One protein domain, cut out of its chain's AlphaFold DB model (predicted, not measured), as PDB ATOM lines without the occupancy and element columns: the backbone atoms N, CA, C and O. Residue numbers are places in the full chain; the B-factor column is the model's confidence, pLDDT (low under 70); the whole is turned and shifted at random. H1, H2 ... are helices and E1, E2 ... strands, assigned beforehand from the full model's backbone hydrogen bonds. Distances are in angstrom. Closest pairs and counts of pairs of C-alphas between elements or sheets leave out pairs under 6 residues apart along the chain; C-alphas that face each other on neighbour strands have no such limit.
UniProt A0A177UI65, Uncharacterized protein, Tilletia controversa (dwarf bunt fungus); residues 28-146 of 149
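AT A GLANCE: This is residues 28 to 146 of the 149 residues of an uncharacterized protein of Tilletia controversa (dwarf bunt fungus) (UniProt A0A177UI65). A strongly twisted six-stranded sheet has one long helix, H2, slanting over one face, and the short H3 on the opposite face. E2 and E3 make a hairpin at one edge, where E3 bends. The printed part has 119 residues, with three named helices and six named strands in the order E1 H1 E2 E3 E4 H2 E5 E6 H3; the sheet, E1 E5 E6 E4 E3 E2, is antiparallel. The class is mixed, with under half of the residues in named elements; the whole is compact, radius of gyration of the C-alphas 13.3 A, spans 36 by 34 by 30 A.

HOW THE PARTS SIT: Edge strand E1, residues 31 to 34, is antiparallel to E5, residues 126 to 129, with N 33 and O 127 at 2.8 A. H1, residues 42 to 45, is on the sheet, over none of its strands; its closest C-alphas to E4, residues 86 to 90, are Cys 45 and Cys 86, 5.2 A apart. E2, residues 58 to 61, E3, residues 65 to 73, and E4 form a meander, each strand the antiparallel neighbour of the one before, with N 59 and O 67 at 2.9 A, N 70 and O 88 at 2.9 A. H2, residues 97 to 111, is on the sheet at a height of 8.6 A; its closest C-alphas to E5 are Cys 111 and Gly 126, 5.9 A apart. E6, residues 135 to 139, is antiparallel to E5, with N 128 and O 136 at 2.8 A, and to E4, with N 89 and O 137 at 2.8 A. H2 runs slantwise to the strands, at 53 degrees to E6 on the local plane. E4, H2 and E5 form a split strand-helix-strand unit, two strands running the same way with E6 between them, its crossover left-handed. H3, residues 143 to 146, is on the face opposite H2; its closest C-alphas to E4 are Cys 144 and Tyr 89, 6.2 A apart. Every O i to N i+4 pair is within hydrogen-bond range in H2; H1 and H3 are too short for one.

IN THESE COORDINATES: E1 begins at C-alpha 31 (59.342, 24.851, -2.209), and H3 ends at C-alpha 146 (50.737, 28.379, -14.507). E3 is 23.6 A long and bends by 58 degrees at residue 70; H2 is 20.5 A long.

THE WHOLE: The two farthest C-alphas, of Glu 29 and Gly 80, are 39.8 A apart. The printed part has no cut; the links H1 to E2, E3 to E4 and H2 to E5 are long. The mean pLDDT of the printed part is 81.8; residues 28 to 29, 62 to 64, 76 to 84, 115 and 117 to 120 are under 70.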
ATOM      1  N   ASP A  28      62.967  17.146  -4.951       56.78
ATOM      2  CA  ASP A  28      62.366  18.417  -4.562       56.78
ATOM      3  C   ASP A  28      62.162  18.565  -3.049       56.78
ATOM      4  O   ASP A  28      61.299  17.927  -2.447       56.78
ATOM      5  N   GLU A  29      62.968  19.423  -2.414       67.62
ATOM      6  CA  GLU A  29      62.586  19.966  -1.112       67.62
ATOM      7  C   GLU A  29      61.282  20.755  -1.287       67.62
ATOM      8  O   GLU A  29      61.115  21.416  -2.321       67.62
ATOM      9  N   PRO A  30      60.374  20.738  -0.295       81.44
ATOM     10  CA  PRO A  30      59.154  21.504  -0.404       81.44
ATOM     11  C   PRO A  30      59.470  22.979  -0.631       81.44
ATOM     12  O   PRO A  30      60.173  23.611   0.161       81.44
ATOM     13  N   LYS A  31      58.953  23.529  -1.725       89.25
ATOM     14  CA  LYS A  31      59.342  24.851  -2.209       89.25
ATOM     15  C   LYS A  31      58.113  25.715  -2.400       89.25
ATOM     16  O   LYS A  31      57.138  25.281  -3.002       89.25
ATOM     17  N   LEU A  32      58.187  26.951  -1.919       91.62
ATOM     18  CA  LEU A  32      57.220  27.996  -2.224       91.62
ATOM     19  C   LEU A  32      57.805  28.934  -3.285       91.62
ATOM     20  O   LEU A  32      58.912  29.444  -3.120       91.62
ATOM     21  N   GLU A  33      57.053  29.175  -4.353       91.19
ATOM     22  CA  GLU A  33      57.379  30.136  -5.404       91.19
ATOM     23  C   GLU A  33      56.256  31.164  -5.523       91.19
ATOM     24  O   GLU A  33      55.093  30.792  -5.668       91.19
ATOM     25  N   CYS A  34      56.602  32.449  -5.482       90.50
ATOM     26  CA  CYS A  34      55.659  33.558  -5.619       90.50
ATOM     27  C   CYS A  34      55.881  34.291  -6.948       90.50
ATOM     28  O   CYS A  34      56.988  34.270  -7.486       90.50
ATOM     29  N   GLY A  35      54.852  34.953  -7.477       87.31
ATOM     30  CA  GLY A  35      54.921  35.650  -8.764       87.31
ATOM     31  C   GLY A  35      54.851  34.736  -9.991       87.31
ATOM     32  O   GLY A  35      55.160  35.186 -11.090       87.31
ATOM     33  N   VAL A  36      54.506  33.457  -9.808       86.81
ATOM     34  CA  VAL A  36      54.539  32.443 -10.880       86.81
ATOM     35  C   VAL A  36      53.171  32.132 -11.479       86.81
ATOM     36  O   VAL A  36      53.117  31.432 -12.481       86.81
ATOM     37  N   THR A  37      52.091  32.646 -10.891       86.25
ATOM     38  CA  THR A  37      50.708  32.489 -11.370       86.25
ATOM     39  C   THR A  37      50.043  33.851 -11.620       86.25
ATOM     40  O   THR A  37      50.601  34.903 -11.287       86.25
ATOM     41  N   GLY A  38      48.835  33.861 -12.192       84.44
ATOM     42  CA  GLY A  38      48.017  35.072 -12.316       84.44
ATOM     43  C   GLY A  38      47.657  35.715 -10.966       84.44
ATOM     44  O   GLY A  38      47.267  35.024 -10.027       84.44
ATOM     45  N   ASP A  39      47.751  37.046 -10.869       87.31
ATOM     46  CA  ASP A  39      47.452  37.803  -9.643       87.31
ATOM     47  C   ASP A  39      45.980  37.670  -9.218       87.31
ATOM     48  O   ASP A  39      45.087  38.200  -9.882       87.31
ATOM     49  N   ALA A  40      45.735  37.023  -8.075       88.50
ATOM     50  CA  ALA A  40      44.430  36.983  -7.413       88.50
ATOM     51  C   ALA A  40      44.371  37.956  -6.229       88.50
ATOM     52  O   ALA A  40      45.331  38.027  -5.465       88.50
ATOM     53  N   PRO A  41      43.261  38.666  -5.967       88.44
ATOM     54  CA  PRO A  41      43.117  39.452  -4.745       88.44
ATOM     55  C   PRO A  41      43.208  38.567  -3.490       88.44
ATOM     56  O   PRO A  41      42.435  37.622  -3.327       88.44
ATOM     57  N   LEU A  42      44.082  38.912  -2.537       88.00
ATOM     58  CA  LEU A  42      44.250  38.160  -1.281       88.00
ATOM     59  C   LEU A  42      42.930  38.043  -0.503       88.00
ATOM     60  O   LEU A  42      42.658  37.019   0.120       88.00
ATOM     61  N   ALA A  43      42.094  39.084  -0.552       86.12
ATOM     62  CA  ALA A  43      40.778  39.082   0.079       86.12
ATOM     63  C   ALA A  43      39.850  37.998  -0.495       86.12
ATOM     64  O   ALA A  43      39.123  37.366   0.267       86.12
ATOM     65  N   ALA A  44      39.905  37.752  -1.808       87.25
ATOM     66  CA  ALA A  44      39.148  36.676  -2.439       87.25
ATOM     67  C   ALA A  44      39.691  35.311  -2.008       87.25
ATOM     68  O   ALA A  44      38.930  34.447  -1.584       87.25
ATOM     69  N   CYS A  45      41.016  35.144  -2.024       89.12
ATOM     70  CA  CYS A  45      41.651  33.881  -1.656       89.12
ATOM     71  C   CYS A  45      41.416  33.470  -0.195       89.12
ATOM     72  O   CYS A  45      41.378  32.286   0.123       89.12
ATOM     73  N   ARG A  46      41.212  34.427   0.714       89.44
ATOM     74  CA  ARG A  46      40.845  34.131   2.110       89.44
ATOM     75  C   ARG A  46      39.431  33.568   2.272       89.44
ATOM     76  O   ARG A  46      39.143  33.004   3.322       89.44
ATOM     77  N   ASN A  47      38.581  33.698   1.256       88.44
ATOM     78  CA  ASN A  47      37.215  33.174   1.241       88.44
ATOM     79  C   ASN A  47      37.106  31.814   0.532       88.44
ATOM     80  O   ASN A  47      35.993  31.365   0.264       88.44
ATOM     81  N   LEU A  48      38.230  31.172   0.194       88.38
ATOM     82  CA  LEU A  48      38.227  29.838  -0.402       88.38
ATOM     83  C   LEU A  48      37.579  28.826   0.548       88.38
ATOM     84  O   LEU A  48      38.012  28.658   1.690       88.38
ATOM     85  N   ASP A  49      36.570  28.118   0.049       87.75
ATOM     86  CA  ASP A  49      36.007  26.961   0.732       87.75
ATOM     87  C   ASP A  49      36.884  25.740   0.428       87.75
ATOM     88  O   ASP A  49      36.840  25.171  -0.663       87.75
ATOM     89  N   LEU A  50      37.739  25.385   1.386       86.50
ATOM     90  CA  LEU A  50      38.629  24.220   1.311       86.50
ATOM     91  C   LEU A  50      38.052  22.995   2.034       86.50
ATOM     92  O   LEU A  50      38.710  21.959   2.093       86.50
ATOM     93  N   ASP A  51      36.862  23.121   2.626       83.94
ATOM     94  CA  ASP A  51      36.121  21.997   3.202       83.94
ATOM     95  C   ASP A  51      35.267  21.290   2.142       83.94
ATOM     96  O   ASP A  51      35.008  20.094   2.259       83.94
ATOM     97  N   ASN A  52      34.889  22.008   1.080       80.12
ATOM     98  CA  ASN A  52      34.129  21.482  -0.050       80.12
ATOM     99  C   ASN A  52      34.920  21.570  -1.366       80.12
ATOM    100  O   ASN A  52      34.621  22.369  -2.253       80.12
ATOM    101  N   ILE A  53      35.965  20.748  -1.468       81.31
ATOM    102  CA  ILE A  53      36.837  20.691  -2.646       81.31
ATOM    103  C   ILE A  53      36.088  20.037  -3.813       81.31
ATOM    104  O   ILE A  53      35.552  18.937  -3.680       81.31
ATOM    105  N   ASN A  54      36.098  20.691  -4.973       77.19
ATOM    106  CA  ASN A  54      35.573  20.141  -6.213       77.19
ATOM    107  C   ASN A  54      36.710  19.524  -7.037       77.19
ATOM    108  O   ASN A  54      37.567  20.229  -7.556       77.19
ATOM    109  N   THR A  55      36.699  18.205  -7.182       70.38
ATOM    110  CA  THR A  55      37.694  17.460  -7.971       70.38
ATOM    111  C   THR A  55      37.215  17.131  -9.386       70.38
ATOM    112  O   THR A  55      37.965  16.585 -10.184       70.38
ATOM    113  N   GLU A  56      35.956  17.429  -9.714       75.44
ATOM    114  CA  GLU A  56      35.382  17.181 -11.043       75.44
ATOM    115  C   GLU A  56      35.650  18.345 -12.004       75.44
ATOM    116  O   GLU A  56      35.637  18.178 -13.228       75.44
ATOM    117  N   ASN A  57      35.913  19.532 -11.457       79.38
ATOM    118  CA  ASN A  57      36.268  20.700 -12.238       79.38
ATOM    119  C   ASN A  57      37.717  20.605 -12.702       79.38
ATOM    120  O   ASN A  57      38.647  20.576 -11.902       79.38
ATOM    121  N   GLN A  58      37.904  20.633 -14.017       81.12
ATOM    122  CA  GLN A  58      39.223  20.634 -14.630       81.12
ATOM    123  C   GLN A  58      39.371  21.817 -15.567       81.12
ATOM    124  O   GLN A  58      38.467  22.141 -16.340       81.12
ATOM    125  N   CYS A  59      40.548  22.421 -15.555       79.69
ATOM    126  CA  CYS A  59      40.938  23.422 -16.526       79.69
ATOM    127  C   CYS A  59      41.910  22.791 -17.529       79.69
ATOM    128  O   CYS A  59      42.828  22.051 -17.172       79.69
ATOM    129  N   SER A  60      41.648  23.020 -18.816       74.56
ATOM    130  CA  SER A  60      42.475  22.481 -19.899       74.56
ATOM    131  C   SER A  60      43.607  23.449 -20.206       74.56
ATOM    132  O   SER A  60      43.366  24.647 -20.347       74.56
ATOM    133  N   TYR A  61      44.819  22.932 -20.378       72.12
ATOM    134  CA  TYR A  61      45.962  23.724 -20.818       72.12
ATOM    135  C   TYR A  61      46.780  22.915 -21.830       72.12
ATOM    136  O   TYR A  61      47.046  21.729 -21.651       72.12
ATOM    137  N   GLY A  62      47.154  23.541 -22.945       62.97
ATOM    138  CA  GLY A  62      47.820  22.834 -24.041       62.97
ATOM    139  C   GLY A  62      46.982  21.692 -24.643       62.97
ATOM    140  O   GLY A  62      45.757  21.654 -24.533       62.97
ATOM    141  N   VAL A  63      47.645  20.762 -25.334       61.28
ATOM    142  CA  VAL A  63      46.975  19.638 -26.007       61.28
ATOM    143  C   VAL A  63      46.923  18.435 -25.068       61.28
ATOM    144  O   VAL A  63      47.922  17.748 -24.876       61.28
ATOM    145  N   GLY A  64      45.742  18.166 -24.510       64.00
ATOM    146  CA  GLY A  64      45.461  16.951 -23.738       64.00
ATOM    147  C   GLY A  64      45.875  16.985 -22.266       64.00
ATOM    148  O   GLY A  64      45.658  15.990 -21.579       64.00
ATOM    149  N   ALA A  65      46.426  18.097 -21.771       70.38
ATOM    150  CA  ALA A  65      46.753  18.252 -20.360       70.38
ATOM    151  C   ALA A  65      45.645  19.004 -19.610       70.38
ATOM    152  O   ALA A  65      44.959  19.876 -20.159       70.38
ATOM    153  N   LYS A  66      45.434  18.600 -18.358       76.75
ATOM    154  CA  LYS A  66      44.388  19.123 -17.484       76.75
ATOM    155  C   LYS A  66      44.914  19.276 -16.067       76.75
ATOM    156  O   LYS A  66      45.718  18.458 -15.624       76.75
ATOM    157  N   HIS A  67      44.456  20.316 -15.392       81.38
ATOM    158  CA  HIS A  67      44.663  20.513 -13.964       81.38
ATOM    159  C   HIS A  67      43.327  20.536 -13.250       81.38
ATOM    160  O   HIS A  67      42.323  20.969 -13.823       81.38
ATOM    161  N   ASP A  68      43.342  20.094 -12.002       82.94
ATOM    162  CA  ASP A  68      42.160  20.076 -11.161       82.94
ATOM    163  C   ASP A  68      41.967  21.464 -10.550       82.94
ATOM    164  O   ASP A  68      42.904  22.072 -10.026       82.94
ATOM    165  N   VAL A  69      40.749  21.985 -10.660       86.31
ATOM    166  CA  VAL A  69      40.327  23.267 -10.092       86.31
ATOM    167  C   VAL A  69      39.606  22.969  -8.788       86.31
ATOM    168  O   VAL A  69      38.390  22.796  -8.755       86.31
ATOM    169  N   LEU A  70      40.390  22.896  -7.717       85.62
ATOM    170  CA  LEU A  70      39.976  22.356  -6.427       85.62
ATOM    171  C   LEU A  70      38.963  23.248  -5.705       85.62
ATOM    172  O   LEU A  70      38.020  22.763  -5.088       85.62
ATOM    173  N   SER A  71      39.161  24.561  -5.746       88.00
ATOM    174  CA  SER A  71      38.264  25.523  -5.102       88.00
ATOM    175  C   SER A  71      38.448  26.888  -5.737       88.00
ATOM    176  O   SER A  71      39.561  27.240  -6.121       88.00
ATOM    177  N   CYS A  72      37.373  27.661  -5.835       87.56
ATOM    178  CA  CYS A  72      37.436  29.034  -6.299       87.56
ATOM    179  C   CYS A  72      36.526  29.922  -5.458       87.56
ATOM    180  O   CYS A  72      35.457  29.502  -5.014       87.56
ATOM    181  N   ALA A  73      36.948  31.166  -5.275       85.56
ATOM    182  CA  ALA A  73      36.225  32.189  -4.549       85.56
ATOM    183  C   ALA A  73      36.146  33.469  -5.383       85.56
ATOM    184  O   ALA A  73      37.091  33.847  -6.080       85.56
ATOM    185  N   SER A  74      35.014  34.151  -5.248       81.00
ATOM    186  CA  SER A  74      34.771  35.474  -5.814       81.00
ATOM    187  C   SER A  74      34.391  36.443  -4.702       81.00
ATOM    188  O   SER A  74      33.758  36.065  -3.713       81.00
ATOM    189  N   LEU A  75      34.772  37.705  -4.855       77.75
ATOM    190  CA  LEU A  75      34.294  38.790  -4.010       77.75
ATOM    191  C   LEU A  75      32.826  39.105  -4.343       77.75
ATOM    192  O   LEU A  75      32.412  38.957  -5.492       77.75
ATOM    193  N   PRO A  76      32.029  39.566  -3.363       64.50
ATOM    194  CA  PRO A  76      30.602  39.838  -3.557       64.50
ATOM    195  C   PRO A  76      30.312  40.932  -4.596       64.50
ATOM    196  O   PRO A  76      29.260  40.900  -5.227       64.50
ATOM    197  N   ASP A  77      31.249  41.862  -4.798       65.62
ATOM    198  CA  ASP A  77      31.158  42.926  -5.809       65.62
ATOM    199  C   ASP A  77      31.842  42.553  -7.132       65.62
ATOM    200  O   ASP A  77      31.892  43.363  -8.061       65.62
ATOM    201  N   SER A  78      32.392  41.338  -7.230       59.31
ATOM    202  CA  SER A  78      32.941  40.852  -8.487       59.31
ATOM    203  C   SER A  78      31.769  40.621  -9.440       59.31
ATOM    204  O   SER A  78      30.789  39.978  -9.046       59.31
ATOM    205  N   PRO A  79      31.781  41.209 -10.651       48.66
ATOM    206  CA  PRO A  79      30.623  41.204 -11.534       48.66
ATOM    207  C   PRO A  79      30.215  39.754 -11.775       48.66
ATOM    208  O   PRO A  79      30.965  39.004 -12.390       48.66
ATOM    209  N   GLY A  80      29.062  39.342 -11.236       39.72
ATOM    210  CA  GLY A  80      28.583  37.963 -11.300       39.72
ATOM    211  C   GLY A  80      28.537  37.490 -12.751       39.72
ATOM    212  O   GLY A  80      27.652  37.890 -13.505       39.72
ATOM    213  N   GLY A  81      29.534  36.692 -13.144       43.16
ATOM    214  CA  GLY A  81      29.809  36.306 -14.532       43.16
ATOM    215  C   GLY A  81      31.240  36.587 -15.024       43.16
ATOM    216  O   GLY A  81      31.569  36.179 -16.134       43.16
ATOM    217  N   GLY A  82      32.076  37.274 -14.236       51.00
ATOM    218  CA  GLY A  82      33.498  37.528 -14.502       51.00
ATOM    219  C   GLY A  82      34.433  36.387 -14.065       51.00
ATOM    220  O   GLY A  82      33.969  35.430 -13.437       51.00
ATOM    221  N   PRO A  83      35.736  36.459 -14.414       54.16
ATOM    222  CA  PRO A  83      36.724  35.457 -14.020       54.16
ATOM    223  C   PRO A  83      36.721  35.286 -12.497       54.16
ATOM    224  O   PRO A  83      36.603  36.259 -11.758       54.16
ATOM    225  N   LEU A  84      36.819  34.039 -12.036       69.00
ATOM    226  CA  LEU A  84      36.915  33.716 -10.610       69.00
ATOM    227  C   LEU A  84      38.098  34.495 -10.012       69.00
ATOM    228  O   LEU A  84      39.197  34.458 -10.565       69.00
ATOM    229  N   ASP A  85      37.877  35.231  -8.921       81.62
ATOM    230  CA  ASP A  85      38.889  36.172  -8.415       81.62
ATOM    231  C   ASP A  85      40.091  35.439  -7.821       81.62
ATOM    232  O   ASP A  85      41.217  35.928  -7.886       81.62
ATOM    233  N   CYS A  86      39.858  34.261  -7.242       88.94
ATOM    234  CA  CYS A  86      40.906  33.386  -6.754       88.94
ATOM    235  C   CYS A  86      40.520  31.921  -6.919       88.94
ATOM    236  O   CYS A  86      39.416  31.527  -6.553       88.94
ATOM    237  N   CYS A  87      41.445  31.112  -7.417       90.69
ATOM    238  CA  CYS A  87      41.286  29.682  -7.601       90.69
ATOM    239  C   CYS A  87      42.507  28.921  -7.092       90.69
ATOM    240  O   CYS A  87      43.642  29.393  -7.178       90.69
ATOM    241  N   VAL A  88      42.248  27.719  -6.587       92.12
ATOM    242  CA  VAL A  88      43.243  26.716  -6.228       92.12
ATOM    243  C   VAL A  88      43.298  25.684  -7.340       92.12
ATOM    244  O   VAL A  88      42.301  25.029  -7.640       92.12
ATOM    245  N   TYR A  89      44.480  25.522  -7.914       91.69
ATOM    246  CA  TYR A  89      44.762  24.539  -8.949       91.69
ATOM    247  C   TYR A  89      45.679  23.456  -8.407       91.69
ATOM    248  O   TYR A  89      46.521  23.725  -7.544       91.69
ATOM    249  N   SER A  90      45.573  22.245  -8.944       90.12
ATOM    250  CA  SER A  90      46.538  21.197  -8.651       90.12
ATOM    251  C   SER A  90      46.808  20.263  -9.825       90.12
ATOM    252  O   SER A  90      46.015  20.113 -10.753       90.12
ATOM    253  N   THR A  91      47.977  19.630  -9.769       86.81
ATOM    254  CA  THR A  91      48.364  18.519 -10.640       86.81
ATOM    255  C   THR A  91      47.749  17.181 -10.225       86.81
ATOM    256  O   THR A  91      47.945  16.204 -10.944       86.81
ATOM    257  N   VAL A  92      47.098  17.110  -9.057       84.50
ATOM    258  CA  VAL A  92      46.412  15.916  -8.545       84.50
ATOM    259  C   VAL A  92      45.105  16.296  -7.841       84.50
ATOM    260  O   VAL A  92      44.988  17.382  -7.272       84.50
ATOM    261  N   ASP A  93      44.156  15.366  -7.804       80.88
ATOM    262  CA  ASP A  93      42.805  15.557  -7.265       80.88
ATOM    263  C   ASP A  93      42.600  14.941  -5.871       80.88
ATOM    264  O   ASP A  93      41.582  15.162  -5.221       80.88
ATOM    265  N   ASN A  94      43.564  14.171  -5.374       82.94
ATOM    266  CA  ASN A  94      43.399  13.315  -4.201       82.94
ATOM    267  C   ASN A  94      44.005  13.890  -2.909       82.94
ATOM    268  O   ASN A  94      44.390  13.137  -2.006       82.94
ATOM    269  N   TRP A  95      44.098  15.216  -2.801       84.94
ATOM    270  CA  TRP A  95      44.610  15.865  -1.597       84.94
ATOM    271  C   TRP A  95      43.719  15.608  -0.387       84.94
ATOM    272  O   TRP A  95      42.497  15.738  -0.425       84.94
ATOM    273  N   ARG A  96      44.360  15.332   0.749       86.25
ATOM    274  CA  ARG A  96      43.676  15.392   2.040       86.25
ATOM    275  C   ARG A  96      43.342  16.854   2.368       86.25
ATOM    276  O   ARG A  96      44.255  17.681   2.273       86.25
ATOM    277  N   PRO A  97      42.118  17.182   2.825       85.81
ATOM    278  CA  PRO A  97      41.727  18.563   3.114       85.81
ATOM    279  C   PRO A  97      42.676  19.279   4.080       85.81
ATOM    280  O   PRO A  97      43.023  20.435   3.863       85.81
ATOM    281  N   GLU A  98      43.162  18.589   5.116       88.25
ATOM    282  CA  GLU A  98      44.104  19.173   6.083       88.25
ATOM    283  C   GLU A  98      45.426  19.598   5.430       88.25
ATOM    284  O   GLU A  98      45.946  20.673   5.720       88.25
ATOM    285  N   VAL A  99      45.947  18.765   4.524       89.12
ATOM    286  CA  VAL A  99      47.200  19.028   3.805       89.12
ATOM    287  C   VAL A  99      46.996  20.156   2.801       89.12
ATOM    288  O   VAL A  99      47.814  21.070   2.736       89.12
ATOM    289  N   LEU A 100      45.879  20.147   2.066       90.19
ATOM    290  CA  LEU A 100      45.563  21.222   1.128       90.19
ATOM    291  C   LEU A 100      45.439  22.570   1.847       90.19
ATOM    292  O   LEU A 100      46.001  23.556   1.385       90.19
ATOM    293  N   LYS A 101      44.760  22.612   3.000       92.50
ATOM    294  CA  LYS A 101      44.649  23.817   3.836       92.50
ATOM    295  C   LYS A 101      46.006  24.318   4.311       92.50
ATOM    296  O   LYS A 101      46.250  25.521   4.266       92.50
ATOM    297  N   GLU A 102      46.889  23.419   4.741       92.56
ATOM    298  CA  GLU A 102      48.252  23.782   5.134       92.56
ATOM    299  C   GLU A 102      49.028  24.393   3.958       92.56
ATOM    300  O   GLU A 102      49.648  25.447   4.101       92.56
ATOM    301  N   ILE A 103      48.969  23.757   2.785       93.25
ATOM    302  CA  ILE A 103      49.656  24.227   1.580       93.25
ATOM    303  C   ILE A 103      49.102  25.581   1.124       93.25
ATOM    304  O   ILE A 103      49.872  26.510   0.877       93.25
ATOM    305  N   VAL A 104      47.776  25.722   1.061       93.69
ATOM    306  CA  VAL A 104      47.121  26.988   0.721       93.69
ATOM    307  C   VAL A 104      47.526  28.073   1.716       93.69
ATOM    308  O   VAL A 104      47.936  29.147   1.288       93.69
ATOM    309  N   GLY A 105      47.522  27.783   3.021       93.56
ATOM    310  CA  GLY A 105      47.990  28.710   4.054       93.56
ATOM    311  C   GLY A 105      49.419  29.200   3.810       93.56
ATOM    312  O   GLY A 105      49.656  30.406   3.802       93.56
ATOM    313  N   LYS A 106      50.355  28.292   3.494       93.56
ATOM    314  CA  LYS A 106      51.741  28.656   3.142       93.56
ATOM    315  C   LYS A 106      51.804  29.615   1.950       93.56
ATOM    316  O   LYS A 106      52.592  30.557   1.976       93.56
ATOM    317  N   ILE A 107      50.983  29.396   0.920       93.94
ATOM    318  CA  ILE A 107      50.943  30.267  -0.263       93.94
ATOM    319  C   ILE A 107      50.321  31.629   0.073       93.94
ATOM    320  O   ILE A 107      50.859  32.653  -0.339       93.94
ATOM    321  N   LEU A 108      49.226  31.675   0.838       92.69
ATOM    322  CA  LEU A 108      48.578  32.934   1.227       92.69
ATOM    323  C   LEU A 108      49.480  33.793   2.115       92.69
ATOM    324  O   LEU A 108      49.600  34.996   1.883       92.69
ATOM    325  N   ASP A 109      50.120  33.183   3.109       91.31
ATOM    326  CA  ASP A 109      50.979  33.893   4.057       91.31
ATOM    327  C   ASP A 109      52.308  34.291   3.419       91.31
ATOM    328  O   ASP A 109      52.819  35.383   3.663       91.31
ATOM    329  N   GLY A 110      52.860  33.414   2.579       91.12
ATOM    330  CA  GLY A 110      54.115  33.661   1.893       91.12
ATOM    331  C   GLY A 110      53.950  34.624   0.727       91.12
ATOM    332  O   GLY A 110      54.582  35.670   0.733       91.12
ATOM    333  N   CYS A 111      53.092  34.312  -0.245       90.44
ATOM    334  CA  CYS A 111      52.957  35.071  -1.494       90.44
ATOM    335  C   CYS A 111      51.940  36.215  -1.431       90.44
ATOM    336  O   CYS A 111      52.000  37.109  -2.266       90.44
ATOM    337  N   GLY A 112      51.032  36.218  -0.450       87.00
ATOM    338  CA  GLY A 112      50.124  37.343  -0.200       87.00
ATOM    339  C   GLY A 112      50.753  38.498   0.579       87.00
ATOM    340  O   GLY A 112      50.212  39.612   0.599       87.00
ATOM    341  N   ALA A 113      51.888  38.242   1.235       84.12
ATOM    342  CA  ALA A 113      52.658  39.249   1.944       84.12
ATOM    343  C   ALA A 113      53.420  40.167   0.969       84.12
ATOM    344  O   ALA A 113      53.731  39.765  -0.157       84.12
ATOM    345  N   PRO A 114      53.776  41.393   1.392       81.56
ATOM    346  CA  PRO A 114      54.670  42.241   0.616       81.56
ATOM    347  C   PRO A 114      56.011  41.533   0.372       81.56
ATOM    348  O   PRO A 114      56.718  41.205   1.323       81.56
ATOM    349  N   GLN A 115      56.371  41.312  -0.893       69.94
ATOM    350  CA  GLN A 115      57.631  40.640  -1.253       69.94
ATOM    351  C   GLN A 115      58.793  41.630  -1.361       69.94
ATOM    352  O   GLN A 115      59.941  41.316  -1.053       69.94
ATOM    353  N   ASN A 116      58.504  42.839  -1.844       74.75
ATOM    354  CA  ASN A 116      59.465  43.915  -2.058       74.75
ATOM    355  C   ASN A 116      58.710  45.242  -2.272       74.75
ATOM    356  O   ASN A 116      57.484  45.276  -2.317       74.75
ATOM    357  N   GLY A 117      59.437  46.350  -2.443       69.69
ATOM    358  CA  GLY A 117      58.828  47.669  -2.663       69.69
ATOM    359  C   GLY A 117      57.990  47.808  -3.946       69.69
ATOM    360  O   GLY A 117      57.226  48.762  -4.050       69.69
ATOM    361  N   ALA A 118      58.113  46.886  -4.907       67.06
ATOM    362  CA  ALA A 118      57.314  46.849  -6.135       67.06
ATOM    363  C   ALA A 118      56.084  45.924  -6.033       67.06
ATOM    364  O   ALA A 118      55.167  46.042  -6.840       67.06
ATOM    365  N   GLN A 119      56.043  45.036  -5.036       66.81
ATOM    366  CA  GLN A 119      54.939  44.117  -4.753       66.81
ATOM    367  C   GLN A 119      54.470  44.342  -3.309       66.81
ATOM    368  O   GLN A 119      54.919  43.638  -2.399       66.81
ATOM    369  N   PRO A 120      53.585  45.332  -3.077       66.62
ATOM    370  CA  PRO A 120      53.176  45.766  -1.739       66.62
ATOM    371  C   PRO A 120      52.279  44.757  -0.995       66.62
ATOM    372  O   PRO A 120      51.808  45.067   0.096       66.62
ATOM    373  N   GLY A 121      52.050  43.566  -1.557       75.44
ATOM    374  CA  GLY A 121      51.103  42.568  -1.060       75.44
ATOM    375  C   GLY A 121      49.667  42.856  -1.504       75.44
ATOM    376  O   GLY A 121      49.412  43.750  -2.310       75.44
ATOM    377  N   GLY A 122      48.715  42.085  -0.980       80.75
ATOM    378  CA  GLY A 122      47.285  42.256  -1.281       80.75
ATOM    379  C   GLY A 122      46.797  41.516  -2.530       80.75
ATOM    380  O   GLY A 122      45.587  41.353  -2.693       80.75
ATOM    381  N   THR A 123      47.711  40.983  -3.340       87.25
ATOM    382  CA  THR A 123      47.445  39.907  -4.299       87.25
ATOM    383  C   THR A 123      48.223  38.655  -3.910       87.25
ATOM    384  O   THR A 123      49.200  38.737  -3.172       87.25
ATOM    385  N   VAL A 124      47.761  37.495  -4.363       89.44
ATOM    386  CA  VAL A 124      48.412  36.199  -4.214       89.44
ATOM    387  C   VAL A 124      48.612  35.632  -5.604       89.44
ATOM    388  O   VAL A 124      47.658  35.468  -6.363       89.44
ATOM    389  N   ASN A 125      49.853  35.289  -5.898       89.06
ATOM    390  CA  ASN A 125      50.212  34.462  -7.027       89.06
ATOM    391  C   ASN A 125      51.338  33.525  -6.623       89.06
ATOM    392  O   ASN A 125      52.485  33.940  -6.463       89.06
ATOM    393  N   GLY A 126      51.035  32.253  -6.415       91.94
ATOM    394  CA  GLY A 126      52.073  31.344  -5.975       91.94
ATOM    395  C   GLY A 126      51.784  29.887  -6.213       91.94
ATOM    396  O   GLY A 126      50.669  29.475  -6.531       91.94
ATOM    397  N   ARG A 127      52.843  29.113  -6.032       93.12
ATOM    398  CA  ARG A 127      52.872  27.673  -6.195       93.12
ATOM    399  C   ARG A 127      53.687  27.051  -5.084       93.12
ATOM    400  O   ARG A 127      54.752  27.550  -4.724       93.12
ATOM    401  N   TYR A 128      53.190  25.937  -4.580       93.31
ATOM    402  CA  TYR A 128      53.892  25.098  -3.634       93.31
ATOM    403  C   TYR A 128      54.173  23.731  -4.244       93.31
ATOM    404  O   TYR A 128      53.296  23.146  -4.884       93.31
ATOM    405  N   TYR A 129      55.383  23.240  -4.006       90.25
ATOM    406  CA  TYR A 129      55.827  21.892  -4.328       90.25
ATOM    407  C   TYR A 129      55.885  21.075  -3.048       90.25
ATOM    408  O   TYR A 129      56.457  21.534  -2.057       90.25
ATOM    409  N   ASP A 130      55.319  19.875  -3.075       85.81
ATOM    410  CA  ASP A 130      55.556  18.887  -2.029       85.81
ATOM    411  C   ASP A 130      56.792  18.021  -2.338       85.81
ATOM    412  O   ASP A 130      57.417  18.131  -3.393       85.81
ATOM    413  N   GLU A 131      57.137  17.126  -1.411       81.81
ATOM    414  CA  GLU A 131      58.288  16.217  -1.544       81.81
ATOM    415  C   GLU A 131      58.146  15.199  -2.695       81.81
ATOM    416  O   GLU A 131      59.118  14.548  -3.087       81.81
ATOM    417  N   ALA A 132      56.930  15.016  -3.216       81.56
ATOM    418  CA  ALA A 132      56.623  14.133  -4.336       81.56
ATOM    419  C   ALA A 132      56.601  14.877  -5.685       81.56
ATOM    420  O   ALA A 132      56.367  14.245  -6.720       81.56
ATOM    421  N   GLY A 133      56.855  16.191  -5.693       82.12
ATOM    422  CA  GLY A 133      56.782  17.046  -6.878       82.12
ATOM    423  C   GLY A 133      55.347  17.365  -7.321       82.12
ATOM    424  O   GLY A 133      55.139  17.882  -8.427       82.12
ATOM    425  N   GLN A 134      54.352  17.058  -6.485       87.25
ATOM    426  CA  GLN A 134      52.973  17.489  -6.673       87.25
ATOM    427  C   GLN A 134      52.872  18.986  -6.403       87.25
ATOM    428  O   GLN A 134      53.572  19.543  -5.553       87.25
ATOM    429  N   ARG A 135      51.995  19.647  -7.157       90.12
ATOM    430  CA  ARG A 135      51.881  21.100  -7.148       90.12
ATOM    431  C   ARG A 135      50.489  21.534  -6.743       90.12
ATOM    432  O   ARG A 135      49.492  20.991  -7.222       90.12
ATOM    433  N   VAL A 136      50.448  22.551  -5.897       92.44
ATOM    434  CA  VAL A 136      49.246  23.336  -5.611       92.44
ATOM    435  C   VAL A 136      49.558  24.779  -5.950       92.44
ATOM    436  O   VAL A 136      50.605  25.297  -5.559       92.44
ATOM    437  N   CYS A 137      48.659  25.424  -6.677       92.94
ATOM    438  CA  CYS A 137      48.832  26.788  -7.143       92.94
ATOM    439  C   CYS A 137      47.632  27.634  -6.749       92.94
ATOM    440  O   CYS A 137      46.506  27.145  -6.746       92.94
ATOM    441  N   ILE A 138      47.876  28.903  -6.437       93.38
ATOM    442  CA  ILE A 138      46.834  29.899  -6.198       93.38
ATOM    443  C   ILE A 138      47.043  31.032  -7.182       93.38
ATOM    444  O   ILE A 138      48.147  31.568  -7.278       93.38
ATOM    445  N   GLY A 139      45.988  31.398  -7.895       90.06
ATOM    446  CA  GLY A 139      45.991  32.533  -8.805       90.06
ATOM    447  C   GLY A 139      44.578  32.933  -9.191       90.06
ATOM    448  O   GLY A 139      43.606  32.370  -8.685       90.06
ATOM    449  N   ASN A 140      44.452  33.933 -10.060       87.62
ATOM    450  CA  ASN A 140      43.154  34.304 -10.624       87.62
ATOM    451  C   ASN A 140      42.584  33.169 -11.492       87.62
ATOM    452  O   ASN A 140      43.281  32.202 -11.786       87.62
ATOM    453  N   GLY A 141      41.330  33.302 -11.929       81.50
ATOM    454  CA  GLY A 141      40.613  32.288 -12.708       81.50
ATOM    455  C   GLY A 141      41.297  31.834 -14.005       81.50
ATOM    456  O   GLY A 141      40.995  30.740 -14.488       81.50
ATOM    457  N   ASP A 142      42.243  32.618 -14.528       80.62
ATOM    458  CA  ASP A 142      43.013  32.310 -15.737       80.62
ATOM    459  C   ASP A 142      44.366  31.629 -15.434       80.62
ATOM    460  O   ASP A 142      45.009  31.101 -16.340       80.62
ATOM    461  N   GLY A 143      44.784  31.566 -14.166       76.69
ATOM    462  CA  GLY A 143      46.090  31.061 -13.721       76.69
ATOM    463  C   GLY A 143      46.263  29.539 -13.768       76.69
ATOM    464  O   GLY A 143      47.233  29.008 -13.231       76.69
ATOM    465  N   CYS A 144      45.340  28.809 -14.398       80.94
ATOM    466  CA  CYS A 144      45.388  27.350 -14.482       80.94
ATOM    467  C   CYS A 144      46.685  26.834 -15.121       80.94
ATOM    468  O   CYS A 144      47.339  25.949 -14.567       80.94
ATOM    469  N   SER A 145      47.070  27.377 -16.282       81.19
ATOM    470  CA  SER A 145      48.257  26.925 -17.023       81.19
ATOM    471  C   SER A 145      49.550  27.104 -16.240       81.19
ATOM    472  O   SER A 145      50.521  26.387 -16.471       81.19
ATOM    473  N   ASP A 146      49.559  28.033 -15.292       80.62
ATOM    474  CA  ASP A 146      50.737  28.379 -14.507       80.62
ATOM    475  C   ASP A 146      51.089  27.284 -13.491       80.62
ATOM    476  O   ASP A 146      52.223  27.193 -13.015       80.62
TER     477      ASP A 146